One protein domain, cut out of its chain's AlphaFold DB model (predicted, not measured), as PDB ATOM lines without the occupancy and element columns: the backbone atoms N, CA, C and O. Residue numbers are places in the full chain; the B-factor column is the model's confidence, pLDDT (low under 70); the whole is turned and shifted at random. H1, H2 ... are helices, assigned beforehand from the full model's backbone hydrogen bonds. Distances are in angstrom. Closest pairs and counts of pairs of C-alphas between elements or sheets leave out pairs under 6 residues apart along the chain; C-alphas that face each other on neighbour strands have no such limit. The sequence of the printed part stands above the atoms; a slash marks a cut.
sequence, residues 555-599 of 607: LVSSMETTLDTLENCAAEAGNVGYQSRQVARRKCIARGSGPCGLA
ATOM      1  N   LEU A 555     -21.844 224.847  21.791       79.88
ATOM      2  CA  LEU A 555     -22.067 223.920  20.687       79.88
ATOM      3  C   LEU A 555     -21.008 224.092  19.594       79.88
ATOM      4  O   LEU A 555     -20.478 223.093  19.119       79.88
ATOM      5  N   VAL A 556     -20.665 225.335  19.239       84.19
ATOM      6  CA  VAL A 556     -19.590 225.614  18.273       84.19
ATOM      7  C   VAL A 556     -18.261 225.063  18.781       84.19
ATOM      8  O   VAL A 556     -17.625 224.299  18.064       84.19
ATOM      9  N   SER A 557     -17.897 225.333  20.037       83.56
ATOM     10  CA  SER A 557     -16.681 224.773  20.650       83.56
ATOM     11  C   SER A 557     -16.683 223.231  20.662       83.56
ATOM     12  O   SER A 557     -15.663 222.588  20.419       83.56
ATOM     13  N   SER A 558     -17.844 222.602  20.877       84.38
ATOM     14  CA  SER A 558     -18.001 221.140  20.810       84.38
ATOM     15  C   SER A 558     -17.821 220.599  19.397       84.38
ATOM     16  O   SER A 558     -17.147 219.592  19.178       84.38
ATOM     17  N   MET A 559     -18.361 221.297  18.402       86.88
ATOM     18  CA  MET A 559     -18.174 220.945  16.998       86.88
ATOM     19  C   MET A 559     -16.726 221.139  16.538       86.88
ATOM     20  O   MET A 559     -16.204 220.284  15.832       86.88
ATOM     21  N   GLU A 560     -16.060 222.210  16.964       88.38
ATOM     22  CA  GLU A 560     -14.643 222.456  16.673       88.38
ATOM     23  C   GLU A 560     -13.758 221.372  17.298       88.38
ATOM     24  O   GLU A 560     -12.984 220.727  16.597       88.38
ATOM     25  N   THR A 561     -13.938 221.081  18.588       85.88
ATOM     26  CA  THR A 561     -13.160 220.034  19.271       85.88
ATOM     27  C   THR A 561     -13.407 218.647  18.678       85.88
ATOM     28  O   THR A 561     -12.461 217.883  18.476       85.88
ATOM     29  N   THR A 562     -14.653 218.302  18.339       89.00
ATOM     30  CA  THR A 562     -14.947 217.029  17.660       89.00
ATOM     31  C   THR A 562     -14.346 216.974  16.256       89.00
ATOM     32  O   THR A 562     -13.806 215.928  15.884       89.00
ATOM     33  N   LEU A 563     -14.349 218.078  15.504       92.06
ATOM     34  CA  LEU A 563     -13.686 218.167  14.205       92.06
ATOM     35  C   LEU A 563     -12.171 217.953  14.335       92.06
ATOM     36  O   LEU A 563     -11.630 217.106  13.627       92.06
ATOM     37  N   ASP A 564     -11.518 218.607  15.296       89.75
ATOM     38  CA  ASP A 564     -10.089 218.425  15.576       89.75
ATOM     39  C   ASP A 564      -9.765 216.956  15.901       89.75
ATOM     40  O   ASP A 564      -8.793 216.382  15.395       89.75
ATOM     41  N   THR A 565     -10.595 216.290  16.717       87.56
ATOM     42  CA  THR A 565     -10.402 214.855  17.004       87.56
ATOM     43  C   THR A 565     -10.588 213.973  15.768       87.56
ATOM     44  O   THR A 565      -9.877 212.975  15.611       87.56
ATOM     45  N   LEU A 566     -11.498 214.341  14.865       92.38
ATOM     46  CA  LEU A 566     -11.750 213.612  13.626       92.38
ATOM     47  C   LEU A 566     -10.593 213.779  12.637       92.38
ATOM     48  O   LEU A 566     -10.174 212.794  12.024       92.38
ATOM     49  N   GLU A 567     -10.030 214.981  12.519       94.25
ATOM     50  CA  GLU A 567      -8.831 215.240  11.718       94.25
ATOM     51  C   GLU A 567      -7.624 214.454  12.242       94.25
ATOM     52  O   GLU A 567      -6.925 213.803  11.459       94.25
ATOM     53  N   ASN A 568      -7.434 214.415  13.564       90.50
ATOM     54  CA  ASN A 568      -6.398 213.597  14.198       90.50
ATOM     55  C   ASN A 568      -6.598 212.097  13.916       90.50
ATOM     56  O   ASN A 568      -5.651 211.393  13.559       90.50
ATOM     57  N   CYS A 569      -7.837 211.605  14.001       91.38
ATOM     58  CA  CYS A 569      -8.172 210.222  13.656       91.38
ATOM     59  C   CYS A 569      -7.889 209.915  12.172       91.38
ATOM     60  O   CYS A 569      -7.318 208.870  11.848       91.38
ATOM     61  N   ALA A 570      -8.218 210.837  11.262       94.50
ATOM     62  CA  ALA A 570      -7.931 210.699   9.836       94.50
ATOM     63  C   ALA A 570      -6.418 210.695   9.544       94.50
ATOM     64  O   ALA A 570      -5.949 209.897   8.723       94.50
ATOM     65  N   ALA A 571      -5.645 211.532  10.240       94.38
ATOM     66  CA  ALA A 571      -4.188 211.550  10.151       94.38
ATOM     67  C   ALA A 571      -3.578 210.214  10.610       94.38
ATOM     68  O   ALA A 571      -2.759 209.628   9.891       94.38
ATOM     69  N   GLU A 572      -4.030 209.675  11.746       90.56
ATOM     70  CA  GLU A 572      -3.569 208.374  12.246       90.56
ATOM     71  C   GLU A 572      -3.991 207.208  11.343       90.56
ATOM     72  O   GLU A 572      -3.186 206.316  11.054       90.56
ATOM     73  N   ALA A 573      -5.201 207.235  10.781       92.69
ATOM     74  CA  ALA A 573      -5.615 206.267   9.764       92.69
ATOM     75  C   ALA A 573      -4.690 206.311   8.530       92.69
ATOM     76  O   ALA A 573      -4.320 205.266   7.977       92.69
ATOM     77  N   GLY A 574      -4.247 207.507   8.130       94.12
ATOM     78  CA  GLY A 574      -3.227 207.706   7.099       94.12
ATOM     79  C   GLY A 574      -1.881 207.061   7.452       94.12
ATOM     80  O   GLY A 574      -1.301 206.353   6.616       94.12
ATOM     81  N   ASN A 575      -1.416 207.237   8.694       94.19
ATOM     82  CA  ASN A 575      -0.189 206.624   9.219       94.19
ATOM     83  C   ASN A 575      -0.269 205.092   9.204       94.19
ATOM     84  O   ASN A 575       0.625 204.427   8.666       94.19
ATOM     85  N   VAL A 576      -1.363 204.518   9.709       89.81
ATOM     86  CA  VAL A 576      -1.614 203.067   9.688       89.81
ATOM     87  C   VAL A 576      -1.677 202.546   8.246       89.81
ATOM     88  O   VAL A 576      -1.071 201.520   7.909       89.81
ATOM     89  N   GLY A 577      -2.327 203.280   7.339       91.31
ATOM     90  CA  GLY A 577      -2.356 202.977   5.907       91.31
ATOM     91  C   GLY A 577      -0.967 203.008   5.253       91.31
ATOM     92  O   GLY A 577      -0.645 202.201   4.378       91.31
ATOM     93  N   TYR A 578      -0.091 203.920   5.667       92.88
ATOM     94  CA  TYR A 578       1.299 203.951   5.215       92.88
ATOM     95  C   TYR A 578       2.115 202.763   5.751       92.88
ATOM     96  O   TYR A 578       2.778 202.073   4.968       92.88
ATOM     97  N   GLN A 579       2.024 202.475   7.051       90.94
ATOM     98  CA  GLN A 579       2.733 201.363   7.688       90.94
ATOM     99  C   GLN A 579       2.301 200.005   7.119       90.94
ATOM    100  O   GLN A 579       3.154 199.182   6.781       90.94
ATOM    101  N   SER A 580       1.000 199.783   6.915       88.44
ATOM    102  CA  SER A 580       0.482 198.548   6.306       88.44
ATOM    103  C   SER A 580       1.027 198.327   4.890       88.44
ATOM    104  O   SER A 580       1.473 197.222   4.565       88.44
ATOM    105  N   ARG A 581       1.110 199.383   4.067       90.88
ATOM    106  CA  ARG A 581       1.735 199.330   2.733       90.88
ATOM    107  C   ARG A 581       3.230 199.023   2.803       90.88
ATOM    108  O   ARG A 581       3.723 198.239   1.991       90.88
ATOM    109  N   GLN A 582       3.961 199.589   3.765       90.94
ATOM    110  CA  GLN A 582       5.374 199.251   3.962       90.94
ATOM    111  C   GLN A 582       5.573 197.792   4.377       90.94
ATOM    112  O   GLN A 582       6.439 197.110   3.822       90.94
ATOM    113  N   VAL A 583       4.760 197.293   5.310       87.50
ATOM    114  CA  VAL A 583       4.799 195.894   5.747       87.50
ATOM    115  C   VAL A 583       4.476 194.965   4.578       87.50
ATOM    116  O   VAL A 583       5.188 193.982   4.378       87.50
ATOM    117  N   ALA A 584       3.473 195.289   3.757       85.56
ATOM    118  CA  ALA A 584       3.151 194.531   2.549       85.56
ATOM    119  C   ALA A 584       4.329 194.506   1.559       85.56
ATOM    120  O   ALA A 584       4.723 193.431   1.108       85.56
ATOM    121  N   ARG A 585       4.967 195.656   1.291       85.25
ATOM    122  CA  ARG A 585       6.166 195.741   0.433       85.25
ATOM    123  C   ARG A 585       7.316 194.887   0.970       85.25
ATOM    124  O   ARG A 585       7.895 194.112   0.212       85.25
ATOM    125  N   ARG A 586       7.617 194.976   2.272       85.94
ATOM    126  CA  ARG A 586       8.662 194.162   2.917       85.94
ATOM    127  C   ARG A 586       8.336 192.669   2.870       85.94
ATOM    128  O   ARG A 586       9.222 191.880   2.565       85.94
ATOM    129  N   LYS A 587       7.074 192.276   3.089       84.75
ATOM    130  CA  LYS A 587       6.617 190.882   2.945       84.75
ATOM    131  C   LYS A 587       6.770 190.378   1.505       84.75
ATOM    132  O   LYS A 587       7.225 189.255   1.320       84.75
ATOM    133  N   CYS A 588       6.450 191.189   0.494       75.94
ATOM    134  CA  CYS A 588       6.647 190.829  -0.917       75.94
ATOM    135  C   CYS A 588       8.130 190.673  -1.283       75.94
ATOM    136  O   CYS A 588       8.486 189.748  -2.014       75.94
ATOM    137  N   ILE A 589       8.997 191.546  -0.756       78.19
ATOM    138  CA  ILE A 589      10.453 191.429  -0.923       78.19
ATOM    139  C   ILE A 589      10.958 190.142  -0.254       78.19
ATOM    140  O   ILE A 589      11.641 189.353  -0.901       78.19
ATOM    141  N   ALA A 590      10.564 189.887   0.997       77.38
ATOM    142  CA  ALA A 590      10.971 188.701   1.754       77.38
ATOM    143  C   ALA A 590      10.480 187.383   1.129       77.38
ATOM    144  O   ALA A 590      11.185 186.381   1.168       77.38
ATOM    145  N   ARG A 591       9.292 187.376   0.509       71.81
ATOM    146  CA  ARG A 591       8.736 186.210  -0.202       71.81
ATOM    147  C   ARG A 591       9.329 185.999  -1.603       71.81
ATOM    148  O   ARG A 591       8.875 185.106  -2.313       71.81
ATOM    149  N   GLY A 592      10.294 186.818  -2.037       61.81
ATOM    150  CA  GLY A 592      10.876 186.719  -3.382       61.81
ATOM    151  C   GLY A 592       9.860 186.981  -4.503       61.81
ATOM    152  O   GLY A 592      10.022 186.507  -5.621       61.81
ATOM    153  N   SER A 593       8.783 187.713  -4.222       56.78
ATOM    154  CA  SER A 593       7.710 187.978  -5.193       56.78
ATOM    155  C   SER A 593       7.940 189.269  -5.991       56.78
ATOM    156  O   SER A 593       7.163 189.593  -6.881       56.78
ATOM    157  N   GLY A 594       8.997 190.023  -5.669       58.06
ATOM    158  CA  GLY A 594       9.475 191.149  -6.475       58.06
ATOM    159  C   GLY A 594      10.332 190.696  -7.670       58.06
ATOM    160  O   GLY A 594      10.717 189.525  -7.742       58.06
ATOM    161  N   PRO A 595      10.709 191.611  -8.584       54.41
ATOM    162  CA  PRO A 595      11.481 191.289  -9.794       54.41
ATOM    163  C   PRO A 595      12.791 190.519  -9.524       54.41
ATOM    164  O   PRO A 595      13.230 189.745 -10.370       54.41
ATOM    165  N   CYS A 596      13.371 190.637  -8.321       48.56
ATOM    166  CA  CYS A 596      14.538 189.857  -7.894       48.56
ATOM    167  C   CYS A 596      14.268 188.361  -7.631       48.56
ATOM    168  O   CYS A 596      15.143 187.541  -7.892       48.56
ATOM    169  N   GLY A 597      13.095 187.957  -7.131       48.62
ATOM    170  CA  GLY A 597      12.846 186.536  -6.841       48.62
ATOM    171  C   GLY A 597      12.250 185.754  -8.018       48.62
ATOM    172  O   GLY A 597      12.495 184.553  -8.140       48.62
ATOM    173  N   LEU A 598      11.610 186.439  -8.974       51.38
ATOM    174  CA  LEU A 598      11.319 185.872 -10.300       51.38
ATOM    175  C   LEU A 598      12.605 185.578 -11.096       51.38
ATOM    176  O   LEU A 598      12.648 184.592 -11.833       51.38
ATOM    177  N   ALA A 599      13.668 186.370 -10.906       50.84
ATOM    178  CA  ALA A 599      14.980 186.100 -11.498       50.84
ATOM    179  C   ALA A 599      15.643 184.838 -10.910       50.84
ATOM    180  O   ALA A 599      16.215 184.044 -11.657       50.84
TER     181      ALA A 599
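What this domain is: This is residues 555 to 599 of the 607 residues of the protein "MPN domain-containing protein" of Malassezia vespertilionis (UniProt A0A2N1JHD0). One long, straight helix, H1, makes a rod, and at its far end the printed part turns through a tight link into a very short second helix, H2. The printed part has 45 residues with two named helices, H1 then H2, and no named strand; the class is all helix. It is extended, with a radius of gyration of the C-alphas of 18.7 A and spans of 62 by 11 by 6 A.

How they stand to each other: H1, residues 555 to 590, stands free over residues 555 to 584. H2, residues 595 to 599, and H1 are near each other, with 5 pairs of C-alphas within 10 A and the closest 8.0 A apart. In H1 and H2 every O i to N i+4 pair is within hydrogen-bond range.

Where its parts are: H1 begins at C-alpha 555 (-22.067, 223.920, 20.687) and runs 51.9 A to C-alpha 590 (10.971, 188.701, 1.754). H2 ends at C-alpha 599 (14.980, 186.100, -11.498).

The domain as a whole: The two C-alphas farthest apart, those of Leu 555 and Ala 599, are 62.0 A apart. The printed part has no cut. The mean pLDDT of the printed part is 81.7, and residues 592 to 599 are under 70.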